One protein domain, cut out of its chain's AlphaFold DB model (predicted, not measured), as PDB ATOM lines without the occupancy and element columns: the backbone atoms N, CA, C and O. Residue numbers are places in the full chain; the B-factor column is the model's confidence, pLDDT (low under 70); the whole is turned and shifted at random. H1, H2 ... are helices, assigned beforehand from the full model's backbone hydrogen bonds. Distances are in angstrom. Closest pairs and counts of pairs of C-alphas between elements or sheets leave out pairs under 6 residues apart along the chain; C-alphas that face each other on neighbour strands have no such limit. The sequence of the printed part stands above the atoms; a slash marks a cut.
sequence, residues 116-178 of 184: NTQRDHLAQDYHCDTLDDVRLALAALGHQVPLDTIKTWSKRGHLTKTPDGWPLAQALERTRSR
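AT A GLANCE: This is residues 116 to 178 of the 184 residues of an uncharacterized protein of Jonesia denitrificans (strain ATCC 14870 / DSM 20603 / BCRC 15368 / CIP 55.134 / JCM 11481 / NBRC 15587 / NCTC 10816 / Prevot 55134) (UniProt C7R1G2). Three short helices, H2, H3 and H4, make a small crossed cluster with their centres in a triangle, and a fourth, H1, lies at one side of it, where it meets H4. A long loop, residues 156 to 167, runs from H3 to H4, and its last two residues pair briefly with the link between H1 and H2. The printed part has 63 residues with four named helices, H1, H2, H3 and H4 along the chain, and no named strand: the class is all helix. The whole is compact, with a radius of gyration of the C-alphas of 10.5 A, and rounded, with spans of 29 by 26 by 19 A.

HOW THE PARTS SIT: H1, residues 116 to 124, touches H4, residues 168 to 176, at a steep tilt of 43 degrees, opposite ways; their closest C-alphas, those of Gln 124 and Ala 169, are 5.0 A apart. H1 is apart from H2, residues 131 to 140, and from H3, residues 147 to 155. Between H1 and H2, residues 127 to 128 form a short antiparallel pairing with residues 166 to 167. H2 touches H3 at a steep tilt of 56 degrees, opposite ways, and the closest C-alphas are those of Arg 135 and Leu 147, 6.2 A apart. H2 also touches H4, at a steep tilt of 62 degrees, the same way, with the C-alphas of Val 134 and Leu 168 closest at 6.4 A. H3 and H4 are close but not clearly touching and about perpendicular at 74 degrees; their closest C-alphas, those of Ile 150 and Ala 171, are 7.8 A apart. In H1, H2, H3 and H4 every O i to N i+4 pair is within hydrogen-bond range.

IN THESE COORDINATES: H1 begins at C-alpha 116 at (6.553, 29.391, 37.362) and spans 12.6 A from first to last C-alpha. H2, residues 131 to 140, is the longest helix by residues and spans 14.3 A, from C-alpha 131 at (-11.233, 41.114, 45.810). H3, residues 147 to 155, spans 12.4 A. H4, residues 168 to 176, spans 12.7 A and ends at C-alpha 176 at (-2.031, 35.369, 31.144).

THE WHOLE: The two C-alphas farthest apart, those of Gln 118 and Lys 155, are 29.2 A apart. The printed part has no cut. The links H1 to H2 and H2 to H3 are short, and the link H3 to H4, with 12 residues, is long. The mean pLDDT of the printed part is 70.4; 27 residues are under 70, namely residues 116 to 129, 133 to 134, 136 to 143 and 176 to 178, and H1 has a mean of 47.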
ATOM      1  N   ASN A 116       7.908  28.900  37.641       44.22
ATOM      2  CA  ASN A 116       6.553  29.391  37.362       44.22
ATOM      3  C   ASN A 116       5.513  28.270  37.571       44.22
ATOM      4  O   ASN A 116       4.524  28.487  38.251       44.22
ATOM      5  N   THR A 117       5.827  27.033  37.172       39.59
ATOM      6  CA  THR A 117       4.996  25.837  37.393       39.59
ATOM      7  C   THR A 117       4.639  25.583  38.864       39.59
ATOM      8  O   THR A 117       3.510  25.225  39.171       39.59
ATOM      9  N   GLN A 118       5.569  25.777  39.803       44.59
ATOM     10  CA  GLN A 118       5.305  25.542  41.228       44.59
ATOM     11  C   GLN A 118       4.519  26.689  41.877       44.59
ATOM     12  O   GLN A 118       3.693  26.441  42.753       44.59
ATOM     13  N   ARG A 119       4.742  27.934  41.433       47.22
ATOM     14  CA  ARG A 119       3.891  29.080  41.805       47.22
ATOM     15  C   ARG A 119       2.454  28.882  41.322       47.22
ATOM     16  O   ARG A 119       1.521  29.199  42.051       47.22
ATOM     17  N   ASP A 120       2.301  28.305  40.137       47.03
ATOM     18  CA  ASP A 120       1.005  28.040  39.514       47.03
ATOM     19  C   ASP A 120       0.224  26.963  40.263       47.03
ATOM     20  O   ASP A 120      -0.958  27.150  40.529       47.03
ATOM     21  N   HIS A 121       0.895  25.886  40.681       45.16
ATOM     22  CA  HIS A 121       0.279  24.856  41.519       45.16
ATOM     23  C   HIS A 121      -0.166  25.393  42.885       45.16
ATOM     24  O   HIS A 121      -1.276  25.109  43.315       45.16
ATOM     25  N   LEU A 122       0.639  26.229  43.548       50.22
ATOM     26  CA  LEU A 122       0.253  26.848  44.827       50.22
ATOM     27  C   LEU A 122      -0.964  27.780  44.707       50.22
ATOM     28  O   LEU A 122      -1.721  27.924  45.662       50.22
ATOM     29  N   ALA A 123      -1.162  28.410  43.550       52.69
ATOM     30  CA  ALA A 123      -2.300  29.290  43.314       52.69
ATOM     31  C   ALA A 123      -3.599  28.547  42.944       52.69
ATOM     32  O   ALA A 123      -4.668  29.153  43.016       52.69
ATOM     33  N   GLN A 124      -3.522  27.268  42.557       55.03
ATOM     34  CA  GLN A 124      -4.693  26.425  42.270       55.03
ATOM     35  C   GLN A 124      -5.516  26.125  43.523       55.03
ATOM     36  O   GLN A 124      -6.742  26.137  43.451       55.03
ATOM     37  N   ASP A 125      -4.855  25.967  44.670       55.38
ATOM     38  CA  ASP A 125      -5.514  25.619  45.934       55.38
ATOM     39  C   ASP A 125      -5.831  26.843  46.814       55.38
ATOM     40  O   ASP A 125      -6.490  26.728  47.849       55.38
ATOM     41  N   TYR A 126      -5.374  28.036  46.421       54.88
ATOM     42  CA  TYR A 126      -5.488  29.240  47.242       54.88
ATOM     43  C   TYR A 126      -6.732  30.070  46.907       54.88
ATOM     44  O   TYR A 126      -6.929  30.515  45.770       54.88
ATOM     45  N   HIS A 127      -7.537  30.335  47.937       68.00
ATOM     46  CA  HIS A 127      -8.721  31.180  47.866       68.00
ATOM     47  C   HIS A 127      -8.520  32.453  48.686       68.00
ATOM     48  O   HIS A 127      -7.989  32.429  49.794       68.00
ATOM     49  N   CYS A 128      -8.934  33.579  48.116       68.19
ATOM     50  CA  CYS A 128      -8.869  34.888  48.751       68.19
ATOM     51  C   CYS A 128     -10.244  35.284  49.303       68.19
ATOM     52  O   CYS A 128     -11.253  35.108  48.624       68.19
ATOM     53  N   ASP A 129     -10.306  35.891  50.485       67.50
ATOM     54  CA  ASP A 129     -11.586  36.269  51.102       67.50
ATOM     55  C   ASP A 129     -12.248  37.459  50.391       67.50
ATOM     56  O   ASP A 129     -13.470  37.495  50.180       67.50
ATOM     57  N   THR A 130     -11.434  38.425  49.958       74.88
ATOM     58  CA  THR A 130     -11.892  39.641  49.280       74.88
ATOM     59  C   THR A 130     -11.223  39.855  47.922       74.88
ATOM     60  O   THR A 130     -10.169  39.308  47.607       74.88
ATOM     61  N   LEU A 131     -11.829  40.710  47.090       78.31
ATOM     62  CA  LEU A 131     -11.233  41.114  45.810       78.31
ATOM     63  C   LEU A 131      -9.953  41.950  45.986       78.31
ATOM     64  O   LEU A 131      -9.135  41.995  45.067       78.31
ATOM     65  N   ASP A 132      -9.775  42.616  47.133       73.88
ATOM     66  CA  ASP A 132      -8.524  43.322  47.430       73.88
ATOM     67  C   ASP A 132      -7.411  42.336  47.810       73.88
ATOM     68  O   ASP A 132      -6.273  42.508  47.379       73.88
ATOM     69  N   ASP A 133      -7.750  41.232  48.478       61.12
ATOM     70  CA  ASP A 133      -6.802  40.144  48.739       61.12
ATOM     71  C   ASP A 133      -6.341  39.481  47.436       61.12
ATOM     72  O   ASP A 133      -5.149  39.237  47.259       61.12
ATOM     73  N   VAL A 134      -7.248  39.290  46.466       65.75
ATOM     74  CA  VAL A 134      -6.882  38.830  45.111       65.75
ATOM     75  C   VAL A 134      -5.884  39.794  44.463       65.75
ATOM     76  O   VAL A 134      -4.898  39.362  43.868       65.75
ATOM     77  N   ARG A 135      -6.101  41.110  44.592       78.31
ATOM     78  CA  ARG A 135      -5.179  42.128  44.066       78.31
ATOM     79  C   ARG A 135      -3.794  42.016  44.696       78.31
ATOM     80  O   ARG A 135      -2.792  42.073  43.985       78.31
ATOM     81  N   LEU A 136      -3.740  41.893  46.020       59.59
ATOM     82  CA  LEU A 136      -2.494  41.790  46.774       59.59
ATOM     83  C   LEU A 136      -1.747  40.494  46.440       59.59
ATOM     84  O   LEU A 136      -0.540  40.534  46.205       59.59
ATOM     85  N   ALA A 137      -2.461  39.373  46.330       60.34
ATOM     86  CA  ALA A 137      -1.897  38.086  45.942       60.34
ATOM     87  C   ALA A 137      -1.322  38.118  44.515       60.34
ATOM     88  O   ALA A 137      -0.198  37.668  44.288       60.34
ATOM     89  N   LEU A 138      -2.035  38.722  43.557       63.41
ATOM     90  CA  LEU A 138      -1.526  38.925  42.196       63.41
ATOM     91  C   LEU A 138      -0.268  39.801  42.178       63.41
ATOM     92  O   LEU A 138       0.702  39.453  41.503       63.41
ATOM     93  N   ALA A 139      -0.244  40.892  42.950       61.91
ATOM     94  CA  ALA A 139       0.920  41.768  43.049       61.91
ATOM     95  C   ALA A 139       2.140  41.041  43.643       61.91
ATOM     96  O   ALA A 139       3.249  41.203  43.133       61.91
ATOM     97  N   ALA A 140       1.935  40.193  44.656       54.75
ATOM     98  CA  ALA A 140       2.980  39.348  45.240       54.75
ATOM     99  C   ALA A 140       3.526  38.305  44.246       54.75
ATOM    100  O   ALA A 140       4.704  37.956  44.295       54.75
ATOM    101  N   LEU A 141       2.693  37.853  43.305       59.88
ATOM    102  CA  LEU A 141       3.090  36.978  42.199       59.88
ATOM    103  C   LEU A 141       3.706  37.732  41.004       59.88
ATOM    104  O   LEU A 141       4.110  37.098  40.030       59.88
ATOM    105  N   GLY A 142       3.824  39.061  41.083       60.31
ATOM    106  CA  GLY A 142       4.425  39.907  40.048       60.31
ATOM    107  C   GLY A 142       3.437  40.457  39.013       60.31
ATOM    108  O   GLY A 142       3.857  41.079  38.040       60.31
ATOM    109  N   HIS A 143       2.130  40.274  39.210       64.25
ATOM    110  CA  HIS A 143       1.084  40.792  38.331       64.25
ATOM    111  C   HIS A 143       0.436  42.047  38.927       64.25
ATOM    112  O   HIS A 143      -0.395  41.976  39.831       64.25
ATOM    113  N   GLN A 144       0.780  43.217  38.389       74.12
ATOM    114  CA  GLN A 144       0.174  44.486  38.798       74.12
ATOM    115  C   GLN A 144      -1.179  44.678  38.100       74.12
ATOM    116  O   GLN A 144      -1.238  45.045  36.927       74.12
ATOM    117  N   VAL A 145      -2.277  44.417  38.814       74.69
ATOM    118  CA  VAL A 145      -3.647  44.561  38.292       74.69
ATOM    119  C   VAL A 145      -4.437  45.543  39.164       74.69
ATOM    120  O   VAL A 145      -4.537  45.330  40.370       74.69
ATOM    121  N   PRO A 146      -5.039  46.608  38.601       82.75
ATOM    122  CA  PRO A 146      -5.879  47.527  39.369       82.75
ATOM    123  C   PRO A 146      -7.133  46.848  39.934       82.75
ATOM    124  O   PRO A 146      -7.758  46.027  39.258       82.75
ATOM    125  N   LEU A 147      -7.574  47.264  41.127       77.31
ATOM    126  CA  LEU A 147      -8.759  46.701  41.792       77.31
ATOM    127  C   LEU A 147     -10.023  46.776  40.917       77.31
ATOM    128  O   LEU A 147     -10.815  45.835  40.882       77.31
ATOM    129  N   ASP A 148     -10.203  47.860  40.163       88.06
ATOM    130  CA  ASP A 148     -11.366  48.029  39.283       88.06
ATOM    131  C   ASP A 148     -11.380  47.037  38.112       88.06
ATOM    132  O   ASP A 148     -12.445  46.612  37.655       88.06
ATOM    133  N   THR A 149     -10.202  46.579  37.681       86.56
ATOM    134  CA  THR A 149     -10.085  45.505  36.687       86.56
ATOM    135  C   THR A 149     -10.562  44.178  37.275       86.56
ATOM    136  O   THR A 149     -11.346  43.475  36.640       86.56
ATOM    137  N   ILE A 150     -10.179  43.873  38.517       83.44
ATOM    138  CA  ILE A 150     -10.590  42.649  39.222       83.44
ATOM    139  C   ILE A 150     -12.101  42.669  39.506       83.44
ATOM    140  O   ILE A 150     -12.796  41.683  39.257       83.44
ATOM    141  N   LYS A 151     -12.658  43.820  39.912       88.75
ATOM    142  CA  LYS A 151     -14.117  44.016  40.023       88.75
ATOM    143  C   LYS A 151     -14.827  43.769  38.692       88.75
ATOM    144  O   LYS A 151     -15.910  43.190  38.667       88.75
ATOM    145  N   THR A 152     -14.226  44.190  37.581       90.25
ATOM    146  CA  THR A 152     -14.774  43.944  36.240       90.25
ATOM    147  C   THR A 152     -14.746  42.458  35.886       90.25
ATOM    148  O   THR A 152     -15.708  41.965  35.300       90.25
ATOM    149  N   TRP A 153     -13.698  41.722  36.268       91.06
ATOM    150  CA  TRP A 153     -13.650  40.266  36.098       91.06
ATOM    151  C   TRP A 153     -14.750  39.569  36.888       91.06
ATOM    152  O   TRP A 153     -15.449  38.725  36.334       91.06
ATOM    153  N   SER A 154     -14.966  39.991  38.132       89.19
ATOM    154  CA  SER A 154     -16.062  39.480  38.950       89.19
ATOM    155  C   SER A 154     -17.429  39.731  38.304       89.19
ATOM    156  O   SER A 154     -18.197  38.796  38.091       89.19
ATOM    157  N   LYS A 155     -17.706  40.969  37.873       90.31
ATOM    158  CA  LYS A 155     -18.982  41.328  37.225       90.31
ATOM    159  C   LYS A 155     -19.242  40.586  35.912       90.31
ATOM    160  O   LYS A 155     -20.393  40.354  35.568       90.31
ATOM    161  N   ARG A 156     -18.190  40.245  35.161       86.38
ATOM    162  CA  ARG A 156     -18.289  39.539  33.870       86.38
ATOM    163  C   ARG A 156     -18.295  38.010  34.010       86.38
ATOM    164  O   ARG A 156     -18.218  37.322  32.997       86.38
ATOM    165  N   GLY A 157     -18.347  37.478  35.235       85.12
ATOM    166  CA  GLY A 157     -18.329  36.031  35.492       85.12
ATOM    167  C   GLY A 157     -16.990  35.372  35.148       85.12
ATOM    168  O   GLY A 157     -16.932  34.196  34.814       85.12
ATOM    169  N   HIS A 158     -15.912  36.152  35.142       83.69
ATOM    170  CA  HIS A 158     -14.555  35.699  34.833       83.69
ATOM    171  C   HIS A 158     -13.743  35.356  36.081       83.69
ATOM    172  O   HIS A 158     -12.693  34.733  35.975       83.69
ATOM    173  N   LEU A 159     -14.224  35.817  37.230       86.12
ATOM    174  CA  LEU A 159     -13.738  35.498  38.556       86.12
ATOM    175  C   LEU A 159     -14.992  35.266  39.395       86.12
ATOM    176  O   LEU A 159     -15.745  36.211  39.630       86.12
ATOM    177  N   THR A 160     -15.260  34.026  39.782       89.06
ATOM    178  CA  THR A 160     -16.505  33.653  40.465       89.06
ATOM    179  C   THR A 160     -16.194  33.232  41.890       89.06
ATOM    180  O   THR A 160     -15.305  32.414  42.114       89.06
ATOM    181  N   LYS A 161     -16.924  33.794  42.857       86.62
ATOM    182  CA  LYS A 161     -16.762  33.440  44.268       86.62
ATOM    183  C   LYS A 161     -17.286  32.020  44.506       86.62
ATOM    184  O   LYS A 161     -18.443  31.739  44.198       86.62
ATOM    185  N   THR A 162     -16.443  31.155  45.051       84.25
ATOM    186  CA  THR A 162     -16.790  29.818  45.545       84.25
ATOM    187  C   THR A 162     -17.137  29.893  47.041       84.25
ATOM    188  O   THR A 162     -16.934  30.943  47.665       84.25
ATOM    189  N   PRO A 163     -17.670  28.815  47.650       79.25
ATOM    190  CA  PRO A 163     -17.861  28.753  49.102       79.25
ATOM    191  C   PRO A 163     -16.575  29.029  49.894       79.25
ATOM    192  O   PRO A 163     -16.642  29.651  50.951       79.25
ATOM    193  N   ASP A 164     -15.423  28.647  49.338       70.19
ATOM    194  CA  ASP A 164     -14.101  28.802  49.954       70.19
ATOM    195  C   ASP A 164     -13.455  30.175  49.686       70.19
ATOM    196  O   ASP A 164     -12.421  30.490  50.265       70.19
ATOM    197  N   GLY A 165     -14.049  31.014  48.826       77.31
ATOM    198  CA  GLY A 165     -13.579  32.373  48.541       77.31
ATOM    199  C   GLY A 165     -13.400  32.665  47.051       77.31
ATOM    200  O   GLY A 165     -14.091  32.126  46.193       77.31
ATOM    201  N   TRP A 166     -12.502  33.585  46.716       72.88
ATOM    202  CA  TRP A 166     -12.160  33.953  45.343       72.88
ATOM    203  C   TRP A 166     -10.943  33.146  44.876       72.88
ATOM    204  O   TRP A 166      -9.856  33.352  45.418       72.88
ATOM    205  N   PRO A 167     -11.076  32.261  43.873       78.19
ATOM    206  CA  PRO A 167      -9.965  31.419  43.436       78.19
ATOM    207  C   PRO A 167      -8.862  32.243  42.765       78.19
ATOM    208  O   PRO A 167      -9.100  32.903  41.745       78.19
ATOM    209  N   LEU A 168      -7.636  32.174  43.288       70.62
ATOM    210  CA  LEU A 168      -6.501  32.915  42.729       70.62
ATOM    211  C   LEU A 168      -6.120  32.412  41.327       70.62
ATOM    212  O   LEU A 168      -5.733  33.207  40.468       70.62
ATOM    213  N   ALA A 169      -6.304  31.117  41.054       72.81
ATOM    214  CA  ALA A 169      -6.075  30.528  39.736       72.81
ATOM    215  C   ALA A 169      -6.902  31.179  38.617       72.81
ATOM    216  O   ALA A 169      -6.344  31.522  37.576       72.81
ATOM    217  N   GLN A 170      -8.194  31.450  38.844       78.44
ATOM    218  CA  GLN A 170      -9.041  32.130  37.850       78.44
ATOM    219  C   GLN A 170      -8.531  33.546  37.549       78.44
ATOM    220  O   GLN A 170      -8.555  34.010  36.408       78.44
ATOM    221  N   ALA A 171      -8.028  34.239  38.574       76.06
ATOM    222  CA  ALA A 171      -7.452  35.566  38.412       76.06
ATOM    223  C   ALA A 171      -6.127  35.527  37.623       76.06
ATOM    224  O   ALA A 171      -5.887  36.394  36.780       76.06
ATOM    225  N   LEU A 172      -5.293  34.505  37.841       73.44
ATOM    226  CA  LEU A 172      -4.036  34.294  37.113       73.44
ATOM    227  C   LEU A 172      -4.237  33.864  35.657       73.44
ATOM    228  O   LEU A 172      -3.479  34.281  34.783       73.44
ATOM    229  N   GLU A 173      -5.257  33.064  35.353       81.31
ATOM    230  CA  GLU A 173      -5.601  32.746  33.961       81.31
ATOM    231  C   GLU A 173      -5.888  34.027  33.172       81.31
ATOM    232  O   GLU A 173      -5.405  34.203  32.052       81.31
ATOM    233  N   ARG A 174      -6.584  34.985  33.798       80.88
ATOM    234  CA  ARG A 174      -6.941  36.268  33.180       80.88
ATOM    235  C   ARG A 174      -5.777  37.220  32.981       80.88
ATOM    236  O   ARG A 174      -5.808  37.996  32.022       80.88
ATOM    237  N   THR A 175      -4.759  37.178  33.837       73.00
ATOM    238  CA  THR A 175      -3.535  37.952  33.599       73.00
ATOM    239  C   THR A 175      -2.744  37.380  32.427       73.00
ATOM    240  O   THR A 175      -2.219  38.155  31.631       73.00
ATOM    241  N   ARG A 176      -2.732  36.052  32.250       66.00
ATOM    242  CA  ARG A 176      -2.031  35.369  31.144       66.00
ATOM    243  C   ARG A 176      -2.688  35.571  29.791       66.00
ATOM    244  O   ARG A 176      -1.982  35.800  28.817       66.00
ATOM    245  N   SER A 177      -4.022  35.547  29.717       58.97
ATOM    246  CA  SER A 177      -4.742  35.768  28.449       58.97
ATOM    247  C   SER A 177      -4.567  37.186  27.885       58.97
ATOM    248  O   SER A 177      -5.003  37.460  26.770       58.97
ATOM    249  N   ARG A 178      -3.995  38.108  28.670       50.75
ATOM    250  CA  ARG A 178      -3.771  39.510  28.297       50.75
ATOM    251  C   ARG A 178      -2.324  39.847  27.969       50.75
ATOM    252  O   ARG A 178      -2.091  40.962  27.511       50.75
TER     253      ARG A 178